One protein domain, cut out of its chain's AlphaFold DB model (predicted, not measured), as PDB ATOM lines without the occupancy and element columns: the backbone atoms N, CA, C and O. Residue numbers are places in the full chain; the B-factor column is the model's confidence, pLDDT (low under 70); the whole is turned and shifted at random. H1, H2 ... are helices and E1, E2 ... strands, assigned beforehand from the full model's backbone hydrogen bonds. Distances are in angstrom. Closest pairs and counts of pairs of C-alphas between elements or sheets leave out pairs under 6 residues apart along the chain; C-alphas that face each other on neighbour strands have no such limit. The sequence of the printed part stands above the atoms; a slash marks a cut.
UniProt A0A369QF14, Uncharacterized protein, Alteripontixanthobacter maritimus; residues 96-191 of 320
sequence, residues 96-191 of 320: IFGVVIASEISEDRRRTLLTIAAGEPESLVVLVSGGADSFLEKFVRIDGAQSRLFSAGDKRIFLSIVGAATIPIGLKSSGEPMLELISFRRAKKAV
ATOM      1  N   ILE A  96     132.526 122.666  88.875       83.12
ATOM      2  CA  ILE A  96     132.703 122.720  90.328       83.12
ATOM      3  C   ILE A  96     134.133 122.295  90.643       83.12
ATOM      4  O   ILE A  96     134.596 121.243  90.196       83.12
ATOM      5  N   PHE A  97     134.834 123.095  91.437       84.75
ATOM      6  CA  PHE A  97     136.189 122.798  91.880       84.75
ATOM      7  C   PHE A  97     136.218 122.490  93.374       84.75
ATOM      8  O   PHE A  97     135.444 123.044  94.152       84.75
ATOM      9  N   GLY A  98     137.125 121.608  93.787       85.38
ATOM     10  CA  GLY A  98     137.293 121.295  95.200       85.38
ATOM     11  C   GLY A  98     138.462 120.366  95.483       85.38
ATOM     12  O   GLY A  98     139.188 119.958  94.579       85.38
ATOM     13  N   VAL A  99     138.642 120.023  96.755       81.19
ATOM     14  CA  VAL A  99     139.659 119.067  97.214       81.19
ATOM     15  C   VAL A  99     138.970 117.854  97.816       81.19
ATOM     16  O   VAL A  99     138.055 117.994  98.627       81.19
ATOM     17  N   VAL A 100     139.413 116.657  97.437       82.69
ATOM     18  CA  VAL A 100     138.911 115.412  98.028       82.69
ATOM     19  C   VAL A 100     139.495 115.247  99.428       82.69
ATOM     20  O   VAL A 100     140.699 115.056  99.585       82.69
ATOM     21  N   ILE A 101     138.637 115.285 100.441       79.75
ATOM     22  CA  ILE A 101     139.025 115.178 101.856       79.75
ATOM     23  C   ILE A 101     138.762 113.789 102.445       79.75
ATOM     24  O   ILE A 101     139.369 113.423 103.446       79.75
ATOM     25  N   ALA A 102     137.884 112.996 101.824       76.00
ATOM     26  CA  ALA A 102     137.647 111.608 102.209       76.00
ATOM     27  C   ALA A 102     137.270 110.746 100.999       76.00
ATOM     28  O   ALA A 102     136.675 111.231 100.034       76.00
ATOM     29  N   SER A 103     137.612 109.459 101.075       84.81
ATOM     30  CA  SER A 103     137.328 108.455 100.049       84.81
ATOM     31  C   SER A 103     136.958 107.124 100.703       84.81
ATOM     32  O   SER A 103     137.793 106.502 101.361       84.81
ATOM     33  N   GLU A 104     135.729 106.658 100.486       81.94
ATOM     34  CA  GLU A 104     135.236 105.355 100.946       81.94
ATOM     35  C   GLU A 104     134.968 104.445  99.741       81.94
ATOM     36  O   GLU A 104     134.035 104.675  98.971       81.94
ATOM     37  N   ILE A 105     135.785 103.408  99.551       82.31
ATOM     38  CA  ILE A 105     135.675 102.497  98.403       82.31
ATOM     39  C   ILE A 105     134.780 101.304  98.758       82.31
ATOM     40  O   ILE A 105     134.894 100.738  99.847       82.31
ATOM     41  N   SER A 106     133.911 100.895  97.833       75.25
ATOM     42  CA  SER A 106     133.143  99.656  97.953       75.25
ATOM     43  C   SER A 106     134.059  98.426  97.896       75.25
ATOM     44  O   SER A 106     135.108  98.428  97.259       75.25
ATOM     45  N   GLU A 107     133.658  97.326  98.529       65.88
ATOM     46  CA  GLU A 107     134.481  96.106  98.593       65.88
ATOM     47  C   GLU A 107     134.756  95.492  97.206       65.88
ATOM     48  O   GLU A 107     135.854  95.006  96.944       65.88
ATOM     49  N   ASP A 108     133.802  95.606  96.276       70.94
ATOM     50  CA  ASP A 108     133.970  95.187  94.877       70.94
ATOM     51  C   ASP A 108     134.862  96.139  94.054       70.94
ATOM     52  O   ASP A 108     135.123  95.871  92.879       70.94
ATOM     53  N   ARG A 109     135.321  97.250  94.652       75.12
ATOM     54  CA  ARG A 109     136.083  98.347  94.027       75.12
ATOM     55  C   ARG A 109     135.407  98.955  92.797       75.12
ATOM     56  O   ARG A 109     136.053  99.635  91.999       75.12
ATOM     57  N   ARG A 110     134.103  98.725  92.625       79.44
ATOM     58  CA  ARG A 110     133.332  99.247  91.490       79.44
ATOM     59  C   ARG A 110     132.737 100.614  91.770       79.44
ATOM     60  O   ARG A 110     132.242 101.235  90.829       79.44
ATOM     61  N   ARG A 111     132.728 101.077  93.022       85.56
ATOM     62  CA  ARG A 111     132.177 102.376  93.419       85.56
ATOM     63  C   ARG A 111     133.005 102.997  94.536       85.56
ATOM     64  O   ARG A 111     133.524 102.294  95.395       85.56
ATOM     65  N   THR A 112     133.070 104.319  94.562       86.12
ATOM     66  CA  THR A 112     133.714 105.064  95.647       86.12
ATOM     67  C   THR A 112     132.842 106.247  96.042       86.12
ATOM     68  O   THR A 112     132.305 106.934  95.178       86.12
ATOM     69  N   LEU A 113     132.674 106.482  97.339       86.38
ATOM     70  CA  LEU A 113     132.066 107.696  97.867       86.38
ATOM     71  C   LEU A 113     133.178 108.701  98.160       86.38
ATOM     72  O   LEU A 113     134.071 108.420  98.958       86.38
ATOM     73  N   LEU A 114     133.128 109.856  97.511       86.31
ATOM     74  CA  LEU A 114     134.081 110.940  97.699       86.31
ATOM     75  C   LEU A 114     133.415 112.090  98.449       86.31
ATOM     76  O   LEU A 114     132.304 112.502  98.109       86.31
ATOM     77  N   THR A 115     134.121 112.628  99.438       85.38
ATOM     78  CA  THR A 115     133.762 113.877 100.117       85.38
ATOM     79  C   THR A 115     134.704 114.971  99.646       85.38
ATOM     80  O   THR A 115     135.923 114.826  99.736       85.38
ATOM     81  N   ILE A 116     134.133 116.053  99.128       85.88
ATOM     82  CA  ILE A 116     134.840 117.114  98.420       85.88
ATOM     83  C   ILE A 116     134.537 118.444  99.106       85.88
ATOM     84  O   ILE A 116     133.378 118.846  99.222       85.88
ATOM     85  N   ALA A 117     135.583 119.134  99.545       82.50
ATOM     86  CA  ALA A 117     135.492 120.498 100.048       82.50
ATOM     87  C   ALA A 117     135.522 121.470  98.858       82.50
ATOM     88  O   ALA A 117     136.519 121.516  98.136       82.50
ATOM     89  N   ALA A 118     134.434 122.214  98.638       78.94
ATOM     90  CA  ALA A 118     134.199 123.001  97.420       78.94
ATOM     91  C   ALA A 118     134.007 124.509  97.691       78.94
ATOM     92  O   ALA A 118     133.151 125.143  97.089       78.94
ATOM     93  N   GLY A 119     134.757 125.084  98.640       65.25
ATOM     94  CA  GLY A 119     134.651 126.509  99.018       65.25
ATOM     95  C   GLY A 119     133.396 126.880  99.823       65.25
ATOM     96  O   GLY A 119     133.348 127.946 100.424       65.25
ATOM     97  N   GLU A 120     132.426 125.974  99.890       72.81
ATOM     98  CA  GLU A 120     131.207 126.066 100.690       72.81
ATOM     99  C   GLU A 120     131.403 125.464 102.097       72.81
ATOM    100  O   GLU A 120     132.251 124.581 102.280       72.81
ATOM    101  N   PRO A 121     130.613 125.888 103.107       67.25
ATOM    102  CA  PRO A 121     130.677 125.322 104.458       67.25
ATOM    103  C   PRO A 121     130.245 123.850 104.490       67.25
ATOM    104  O   PRO A 121     130.712 123.069 105.319       67.25
ATOM    105  N   GLU A 122     129.359 123.460 103.573       73.25
ATOM    106  CA  GLU A 122     128.946 122.076 103.386       73.25
ATOM    107  C   GLU A 122     129.841 121.386 102.356       73.25
ATOM    108  O   GLU A 122     130.163 121.933 101.302       73.25
ATOM    109  N   SER A 123     130.226 120.143 102.641       80.25
ATOM    110  CA  SER A 123     130.976 119.335 101.680       80.25
ATOM    111  C   SER A 123     130.054 118.736 100.620       80.25
ATOM    112  O   SER A 123     128.966 118.234 100.914       80.25
ATOM    113  N   LEU A 124     130.536 118.714  99.383       81.94
ATOM    114  CA  LEU A 124     129.930 117.981  98.282       81.94
ATOM    115  C   LEU A 124     130.255 116.492  98.442       81.94
ATOM    116  O   LEU A 124     131.418 116.109  98.551       81.94
ATOM    117  N   VAL A 125     129.232 115.639  98.458       86.19
ATOM    118  CA  VAL A 125     129.415 114.187  98.580       86.19
ATOM    119  C   VAL A 125     128.927 113.523  97.307       86.19
ATOM    120  O   VAL A 125     127.737 113.581  96.999       86.19
ATOM    121  N   VAL A 126     129.830 112.864  96.584       87.56
ATOM    122  CA  VAL A 126     129.536 112.225  95.295       87.56
ATOM    123  C   VAL A 126     129.883 110.747  95.314       87.56
ATOM    124  O   VAL A 126     130.882 110.325  95.889       87.56
ATOM    125  N   LEU A 127     129.043 109.945  94.673       88.69
ATOM    126  CA  LEU A 127     129.291 108.541  94.399       88.69
ATOM    127  C   LEU A 127     129.855 108.428  92.986       88.69
ATOM    128  O   LEU A 127     129.188 108.805  92.026       88.69
ATOM    129  N   VAL A 128     131.058 107.886  92.850       90.25
ATOM    130  CA  VAL A 128     131.730 107.671  91.565       90.25
ATOM    131  C   VAL A 128     131.868 106.186  91.253       90.25
ATOM    132  O   VAL A 128     131.857 105.344  92.154       90.25
ATOM    133  N   SER A 129     131.987 105.850  89.972       88.19
ATOM    134  CA  SER A 129     132.306 104.500  89.509       88.19
ATOM    135  C   SER A 129     133.810 104.229  89.588       88.19
ATOM    136  O   SER A 129     134.611 105.082  89.219       88.19
ATOM    137  N   GLY A 130     134.178 103.008  89.966       83.62
ATOM    138  CA  GLY A 130     135.557 102.552  90.120       83.62
ATOM    139  C   GLY A 130     136.165 102.876  91.485       83.62
ATOM    140  O   GLY A 130     135.520 103.470  92.355       83.62
ATOM    141  N   GLY A 131     137.417 102.455  91.667       80.38
ATOM    142  CA  GLY A 131     138.246 102.809  92.817       80.38
ATOM    143  C   GLY A 131     138.854 104.198  92.637       80.38
ATOM    144  O   GLY A 131     139.473 104.470  91.610       80.38
ATOM    145  N   ALA A 132     138.666 105.067  93.628       83.31
ATOM    146  CA  ALA A 132     139.123 106.457  93.594       83.31
ATOM    147  C   ALA A 132     140.011 106.833  94.796       83.31
ATOM    148  O   ALA A 132     140.133 108.007  95.133       83.31
ATOM    149  N   ASP A 133     140.673 105.859  95.425       77.69
ATOM    150  CA  ASP A 133     141.680 106.081  96.481       77.69
ATOM    151  C   ASP A 133     142.770 107.059  96.049       77.69
ATOM    152  O   ASP A 133     143.179 107.928  96.814       77.69
ATOM    153  N   SER A 134     143.202 106.951  94.793       80.44
ATOM    154  CA  SER A 134     144.209 107.837  94.216       80.44
ATOM    155  C   SER A 134     143.776 109.304  94.107       80.44
ATOM    156  O   SER A 134     144.610 110.135  93.750       80.44
ATOM    157  N   PHE A 135     142.510 109.639  94.379       83.69
ATOM    158  CA  PHE A 135     141.992 111.007  94.351       83.69
ATOM    159  C   PHE A 135     142.029 111.704  95.713       83.69
ATOM    160  O   PHE A 135     141.842 112.917  95.746       83.69
ATOM    161  N   LEU A 136     142.294 110.988  96.810       81.94
ATOM    162  CA  LEU A 136     142.401 111.583  98.142       81.94
ATOM    163  C   LEU A 136     143.466 112.695  98.164       81.94
ATOM    164  O   LEU A 136     144.538 112.534  97.583       81.94
ATOM    165  N   GLU A 137     143.145 113.825  98.803       77.25
ATOM    166  CA  GLU A 137     143.973 115.043  98.890       77.25
ATOM    167  C   GLU A 137     144.264 115.735  97.547       77.25
ATOM    168  O   GLU A 137     145.023 116.704  97.493       77.25
ATOM    169  N   LYS A 138     143.643 115.298  96.444       82.56
ATOM    170  CA  LYS A 138     143.818 115.946  95.140       82.56
ATOM    171  C   LYS A 138     142.784 117.036  94.904       82.56
ATOM    172  O   LYS A 138     141.616 116.916  95.276       82.56
ATOM    173  N   PHE A 139     143.229 118.074  94.197       86.00
ATOM    174  CA  PHE A 139     142.343 119.066  93.603       86.00
ATOM    175  C   PHE A 139     141.609 118.442  92.413       86.00
ATOM    176  O   PHE A 139     142.226 117.802  91.547       86.00
ATOM    177  N   VAL A 140     140.292 118.598  92.391       87.50
ATOM    178  CA  VAL A 140     139.399 117.972  91.421       87.50
ATOM    179  C   VAL A 140     138.507 118.999  90.750       87.50
ATOM    180  O   VAL A 140     138.106 119.995  91.350       87.50
ATOM    181  N   ARG A 141     138.196 118.719  89.487       89.00
ATOM    182  CA  ARG A 141     137.239 119.460  88.669       89.00
ATOM    183  C   ARG A 141     136.070 118.546  88.344       89.00
ATOM    184  O   ARG A 141     136.279 117.449  87.828       89.00
ATOM    185  N   ILE A 142     134.857 119.004  88.599       86.56
ATOM    186  CA  ILE A 142     133.621 118.265  88.370       86.56
ATOM    187  C   ILE A 142     132.858 118.940  87.237       86.56
ATOM    188  O   ILE A 142     132.543 120.125  87.306       86.56
ATOM    189  N   ASP A 143     132.573 118.164  86.202       85.81
ATOM    190  CA  ASP A 143     131.673 118.510  85.110       85.81
ATOM    191  C   ASP A 143     130.293 117.931  85.446       85.81
ATOM    192  O   ASP A 143     130.081 116.718  85.330       85.81
ATOM    193  N   GLY A 144     129.385 118.782  85.934       78.81
ATOM    194  CA  GLY A 144     128.022 118.380  86.298       78.81
ATOM    195  C   GLY A 144     127.227 117.886  85.089       78.81
ATOM    196  O   GLY A 144     126.646 116.802  85.145       78.81
ATOM    197  N   ALA A 145     127.309 118.611  83.970       78.44
ATOM    198  CA  ALA A 145     126.599 118.297  82.732       78.44
ATOM    199  C   ALA A 145     126.997 116.931  82.151       78.44
ATOM    200  O   ALA A 145     126.159 116.200  81.627       78.44
ATOM    201  N   GLN A 146     128.276 116.557  82.260       80.38
ATOM    202  CA  GLN A 146     128.761 115.247  81.812       80.38
ATOM    203  C   GLN A 146     128.800 114.186  82.914       80.38
ATOM    204  O   GLN A 146     129.153 113.041  82.626       80.38
ATOM    205  N   SER A 147     128.476 114.546  84.161       85.69
ATOM    206  CA  SER A 147     128.646 113.687  85.340       85.69
ATOM    207  C   SER A 147     130.050 113.071  85.406       85.69
ATOM    208  O   SER A 147     130.216 111.856  85.535       85.69
ATOM    209  N   ARG A 148     131.091 113.905  85.286       88.12
ATOM    210  CA  ARG A 148     132.500 113.471  85.300       88.12
ATOM    211  C   ARG A 148     133.316 114.231  86.331       88.12
ATOM    212  O   ARG A 148     133.163 115.436  86.497       88.12
ATOM    213  N   LEU A 149     134.235 113.527  86.977       88.94
ATOM    214  CA  LEU A 149     135.199 114.078  87.921       88.94
ATOM    215  C   LEU A 149     136.613 113.881  87.375       88.94
ATOM    216  O   LEU A 149     136.988 112.766  87.027       88.94
ATOM    217  N   PHE A 150     137.399 114.951  87.322       88.62
ATOM    218  CA  PHE A 150     138.771 114.979  86.816       88.62
ATOM    219  C   PHE A 150     139.739 115.355  87.931       88.62
ATOM    220  O   PHE A 150     139.421 116.204  88.765       88.62
ATOM    221  N   SER A 151     140.947 114.791  87.915       85.75
ATOM    222  CA  SER A 151     142.036 115.308  88.745       85.75
ATOM    223  C   SER A 151     142.695 116.489  88.037       85.75
ATOM    224  O   SER A 151     143.010 116.410  86.853       85.75
ATOM    225  N   ALA A 152     142.945 117.588  88.744       74.81
ATOM    226  CA  ALA A 152     143.561 118.764  88.130       74.81
ATOM    227  C   ALA A 152     145.021 118.540  87.704       74.81
ATOM    228  O   ALA A 152     145.491 119.192  86.775       74.81
ATOM    229  N   GLY A 153     145.716 117.595  88.347       67.31
ATOM    230  CA  GLY A 153     147.077 117.201  87.976       67.31
ATOM    231  C   GLY A 153     147.148 116.242  86.785       67.31
ATOM    232  O   GLY A 153     148.215 116.090  86.202       67.31
ATOM    233  N   ASP A 154     146.033 115.608  86.408       70.88
ATOM    234  CA  ASP A 154     145.997 114.650  85.305       70.88
ATOM    235  C   ASP A 154     144.649 114.694  84.576       70.88
ATOM    236  O   ASP A 154     143.662 114.072  84.977       70.88
ATOM    237  N   LYS A 155     144.622 115.426  83.457       66.56
ATOM    238  CA  LYS A 155     143.426 115.592  82.617       66.56
ATOM    239  C   LYS A 155     142.990 114.294  81.924       66.56
ATOM    240  O   LYS A 155     141.890 114.263  81.375       66.56
ATOM    241  N   ARG A 156     143.826 113.246  81.908       73.00
ATOM    242  CA  ARG A 156     143.513 111.970  81.242       73.00
ATOM    243  C   ARG A 156     142.726 111.024  82.142       73.00
ATOM    244  O   ARG A 156     142.048 110.137  81.629       73.00
ATOM    245  N   ILE A 157     142.791 111.218  83.459       76.56
ATOM    246  CA  ILE A 157     142.105 110.367  84.430       76.56
ATOM    247  C   ILE A 157     140.806 111.050  84.852       76.56
ATOM    248  O   ILE A 157     140.813 112.083  85.526       76.56
ATOM    249  N   PHE A 158     139.683 110.441  84.467       85.56
ATOM    250  CA  PHE A 158     138.358 110.859  84.903       85.56
ATOM    251  C   PHE A 158     137.567 109.694  85.493       85.56
ATOM    252  O   PHE A 158     137.773 108.534  85.139       85.56
ATOM    253  N   LEU A 159     136.644 110.026  86.389       88.31
ATOM    254  CA  LEU A 159     135.708 109.096  87.004       88.31
ATOM    255  C   LEU A 159     134.282 109.525  86.672       88.31
ATOM    256  O   LEU A 159     133.959 110.712  86.737       88.31
ATOM    257  N   SER A 160     133.424 108.565  86.336       89.81
ATOM    258  CA  SER A 160     132.003 108.838  86.117       89.81
ATOM    259  C   SER A 160     131.288 108.971  87.458       89.81
ATOM    260  O   SER A 160     131.426 108.120  88.340       89.81
ATOM    261  N   ILE A 161     130.513 110.036  87.609       88.62
ATOM    262  CA  ILE A 161     129.681 110.291  88.778       88.62
ATOM    263  C   ILE A 161     128.360 109.551  88.576       88.62
ATOM    264  O   ILE A 161     127.677 109.721  87.574       88.62
ATOM    265  N   VAL A 162     128.027 108.692  89.532       86.56
ATOM    266  CA  VAL A 162     126.795 107.890  89.560       86.56
ATOM    267  C   VAL A 162     125.660 108.660  90.240       86.56
ATOM    268  O   VAL A 162     124.494 108.399  89.976       86.56
ATOM    269  N   GLY A 163     125.993 109.585  91.141       82.94
ATOM    270  CA  GLY A 163     125.034 110.476  91.788       82.94
ATOM    271  C   GLY A 163     125.671 111.267  92.925       82.94
ATOM    272  O   GLY A 163     126.762 110.932  93.392       82.94
ATOM    273  N   ALA A 164     124.989 112.305  93.397       81.31
ATOM    274  CA  ALA A 164     125.414 113.110  94.539       81.31
ATOM    275  C   ALA A 164     124.548 112.808  95.766       81.31
ATOM    276  O   ALA A 164     123.325 112.800  95.694       81.31
ATOM    277  N   ALA A 165     125.174 112.544  96.908       78.81
ATOM    278  CA  ALA A 165     124.471 112.325  98.168       78.81
ATOM    279  C   ALA A 165     124.153 113.644  98.891       78.81
ATOM    280  O   ALA A 165     123.138 113.743  99.582       78.81
ATOM    281  N   THR A 166     125.013 114.648  98.709       79.12
ATOM    282  CA  THR A 166     124.869 115.991  99.271       79.12
ATOM    283  C   THR A 166     125.401 116.985  98.262       79.12
ATOM    284  O   THR A 166     126.478 116.774  97.715       79.12
ATOM    285  N   ILE A 167     124.654 118.061  98.043       79.38
ATOM    286  CA  ILE A 167     125.049 119.170  97.186       79.38
ATOM    287  C   ILE A 167     124.888 120.464  97.998       79.38
ATOM    288  O   ILE A 167     123.757 120.738  98.420       79.38
ATOM    289  N   PRO A 168     125.968 121.239  98.196       72.81
ATOM    290  CA  PRO A 168     125.921 122.539  98.861       72.81
ATOM    291  C   PRO A 168     124.929 123.503  98.202       72.81
ATOM    292  O   PRO A 168     124.793 123.525  96.979       72.81
ATOM    293  N   ILE A 169     124.239 124.310  99.011       71.06
ATOM    294  CA  ILE A 169     123.179 125.220  98.544       71.06
ATOM    295  C   ILE A 169     123.710 126.234  97.523       71.06
ATOM    296  O   ILE A 169     123.061 126.419  96.498       71.06
ATOM    297  N   GLY A 170     124.900 126.808  97.746       65.00
ATOM    298  CA  GLY A 170     125.518 127.763  96.816       65.00
ATOM    299  C   GLY A 170     125.734 127.196  95.410       65.00
ATOM    300  O   GLY A 170     125.606 127.915  94.421       65.00
ATOM    301  N   LEU A 171     125.934 125.879  95.305       67.19
ATOM    302  CA  LEU A 171     126.123 125.183  94.034       67.19
ATOM    303  C   LEU A 171     124.795 124.831  93.337       67.19
ATOM    304  O   LEU A 171     124.800 124.583  92.139       67.19
ATOM    305  N   LYS A 172     123.657 124.813  94.049       64.44
ATOM    306  CA  LYS A 172     122.327 124.514  93.466       64.44
ATOM    307  C   LYS A 172     121.744 125.664  92.650       64.44
ATOM    308  O   LYS A 172     120.851 125.448  91.838       64.44
ATOM    309  N   SER A 173     122.221 126.878  92.893       53.31
ATOM    310  CA  SER A 173     121.681 128.119  92.334       53.31
ATOM    311  C   SER A 173     122.062 128.381  90.871       53.31
ATOM    312  O   SER A 173     121.546 129.338  90.301       53.31
ATOM    313  N   SER A 174     122.934 127.573  90.252       55.75
ATOM    314  CA  SER A 174     123.494 127.856  88.918       55.75
ATOM    315  C   SER A 174     122.597 127.482  87.725       55.75
ATOM    316  O   SER A 174     122.963 127.736  86.587       55.75
ATOM    317  N   GLY A 175     121.404 126.914  87.941       50.84
ATOM    318  CA  GLY A 175     120.392 126.734  86.882       50.84
ATOM    319  C   GLY A 175     120.659 125.638  85.831       50.84
ATOM    320  O   GLY A 175     119.794 125.391  84.994       50.84
ATOM    321  N   GLU A 176     121.797 124.944  85.884       52.16
ATOM    322  CA  GLU A 176     122.180 123.848  84.974       52.16
ATOM    323  C   GLU A 176     121.763 122.457  85.511       52.16
ATOM    324  O   GLU A 176     121.522 122.315  86.717       52.16
ATOM    325  N   PRO A 177     121.671 121.405  84.658       52.25
ATOM    326  CA  PRO A 177     121.329 120.047  85.078       52.25
ATOM    327  C   PRO A 177     122.374 119.518  86.060       52.25
ATOM    328  O   PRO A 177     123.446 119.024  85.707       52.25
ATOM    329  N   MET A 178     122.046 119.679  87.331       64.69
ATOM    330  CA  MET A 178     122.921 119.353  88.431       64.69
ATOM    331  C   MET A 178     122.895 117.853  88.713       64.69
ATOM    332  O   MET A 178     121.873 117.198  88.508       64.69
ATOM    333  N   LEU A 179     124.026 117.325  89.201       67.94
ATOM    334  CA  LEU A 179     124.201 115.927  89.604       67.94
ATOM    335  C   LEU A 179     122.934 115.357  90.251       67.94
ATOM    336  O   LEU A 179     122.408 115.936  91.204       67.94
ATOM    337  N   GLU A 180     122.479 114.198  89.775       71.12
ATOM    338  CA  GLU A 180     121.283 113.572  90.332       71.12
ATOM    339  C   GLU A 180     121.465 113.299  91.829       71.12
ATOM    340  O   GLU A 180     122.367 112.565  92.257       71.12
ATOM    341  N   LEU A 181     120.585 113.899  92.637       72.75
ATOM    342  CA  LEU A 181     120.557 113.684  94.076       72.75
ATOM    343  C   LEU A 181     120.086 112.260  94.369       72.75
ATOM    344  O   LEU A 181     118.920 111.903  94.206       72.75
ATOM    345  N   ILE A 182     120.998 111.446  94.882       72.75
ATOM    346  CA  ILE A 182     120.691 110.136  95.437       72.75
ATOM    347  C   ILE A 182     120.543 110.265  96.949       72.75
ATOM    348  O   ILE A 182     121.323 110.937  97.615       72.75
ATOM    349  N   SER A 183     119.552 109.587  97.541       71.44
ATOM    350  CA  SER A 183     119.427 109.622  99.004       71.44
ATOM    351  C   SER A 183     120.734 109.156  99.662       71.44
ATOM    352  O   SER A 183     121.275 108.106  99.297       71.44
ATOM    353  N   PHE A 184     121.206 109.889 100.671       59.06
ATOM    354  CA  PHE A 184     122.437 109.559 101.397       59.06
ATOM    355  C   PHE A 184     122.425 108.119 101.934       59.06
ATOM    356  O   PHE A 184     123.423 107.404 101.874       59.06
ATOM    357  N   ARG A 185     121.251 107.626 102.363       64.06
ATOM    358  CA  ARG A 185     121.057 106.220 102.752       64.06
ATOM    359  C   ARG A 185     121.313 105.244 101.598       64.06
ATOM    360  O   ARG A 185     121.900 104.199 101.848       64.06
ATOM    361  N   ARG A 186     120.898 105.543 100.361       66.50
ATOM    362  CA  ARG A 186     121.191 104.710  99.175       66.50
ATOM    363  C   ARG A 186     122.662 104.792  98.769       66.50
ATOM    364  O   ARG A 186     123.231 103.743  98.491       66.50
ATOM    365  N   ALA A 187     123.274 105.977  98.798       59.84
ATOM    366  CA  ALA A 187     124.701 106.160  98.514       59.84
ATOM    367  C   ALA A 187     125.567 105.364  99.501       59.84
ATOM    368  O   ALA A 187     126.357 104.509  99.107       59.84
ATOM    369  N   LYS A 188     125.299 105.529 100.801       63.91
ATOM    370  CA  LYS A 188     125.960 104.767 101.859       63.91
ATOM    371  C   LYS A 188     125.644 103.278 101.773       63.91
ATOM    372  O   LYS A 188     126.528 102.469 101.983       63.91
ATOM    373  N   LYS A 189     124.420 102.877 101.413       66.00
ATOM    374  CA  LYS A 189     124.056 101.461 101.202       66.00
ATOM    375  C   LYS A 189     124.741 100.836  99.977       66.00
ATOM    376  O   LYS A 189     124.892  99.615  99.953       66.00
ATOM    377  N   ALA A 190     125.112 101.639  98.979       61.16
ATOM    378  CA  ALA A 190     125.868 101.211  97.803       61.16
ATOM    379  C   ALA A 190     127.370 101.051  98.091       61.16
ATOM    380  O   ALA A 190     128.030 100.295  97.386       61.16
ATOM    381  N   VAL A 191     127.879 101.735  99.120       59.34
ATOM    382  CA  VAL A 191     129.274 101.650  99.599       59.34
ATOM    383  C   VAL A 191     129.394 100.772 100.857       59.34
ATOM    384  O   VAL A 191     130.482 100.333 101.211       59.34
TER     385      VAL A 191
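This is residues 96 to 191 of the 320 residues of an uncharacterized protein of Alteripontixanthobacter maritimus (UniProt A0A369QF14). A small closed barrel of six antiparallel strands, E1 to E6, has the short helix H2 packed on its outside, over E2 and E3. E1 and E6 bend sharply and pair with different neighbours along their lengths, and the little helix H1 lies off the barrel. The printed part has 96 residues, with six named strands followed by two named helices, E1 E2 E3 E4 E5 E6 H1 H2; round the ring run E1 E2 E3 E6 E5 E4 and back to E1. The class is mixed, helices and strands; the whole is compact, with a radius of gyration of the C-alphas of 12.1 A, and spans 35 by 32 by 24 A.

E1, residues 96 to 105, bends by 77 degrees at residue 99. It forms a hairpin with E2, residues 111 to 117, where N 101 and O 115 are 2.8 A apart. E2 forms a hairpin with E3, residues 124 to 129, with N 114 and O 126 at 2.8 A. E1 E2 E3 are a meander, each strand the antiparallel neighbour of the one before. E4, residues 139 to 143, is apart from E3 and antiparallel to E1, beside its residues 96 to 99; N 98 and O 140 are 3.1 A apart. E4 forms a hairpin with E5, residues 148 to 151, with N 141 and O 150 at 2.9 A. E6, residues 154 to 166, bends by 84 degrees at residue 157 and forms a hairpin with E5, with N 159 and O 149 at 2.8 A; E4 E5 E6 are the second meander. E6 is also antiparallel to E3, and N 127 and O 163 are 2.8 A apart; E1 E2 E3 E4 and E3 E4 E5 E6 are each a Greek key, four strands in a row, three of them a meander and the first the antiparallel neighbour of the fourth. H1, residues 169 to 172, is not on the barrel, and is too short for any O i to N i+4 pair. H2, residues 184 to 191, is on the barrel, outside it, at a height over the sheet of 8.2 A; every O i to N i+4 pair in it is within hydrogen-bond range. On the local plane it stands at 30.3 degrees to E2, only just slantwise to the strands.

E1 begins at C-alpha 96 (132.703, 122.720, 90.328) and is 22.0 A long. E2 is 19.6 A, E3 16.3 A, E4 13.6 A and E5 10.3 A. E6, 25.4 A, ends at C-alpha 166 (124.869, 115.991, 99.271). H1 is 5.2 A and H2 10.6 A, ending at C-alpha 191 (129.274, 101.650, 99.599).

The C-alphas of Glu 107 and Gly 175, the two farthest apart, are 35.7 A apart. The printed part has no cut, and the link from H1 to H2, 11 residues, is long. The mean pLDDT of the printed part is 76.9; 23 residues are under 70, among them residues 170 to 179 and 184 to 191.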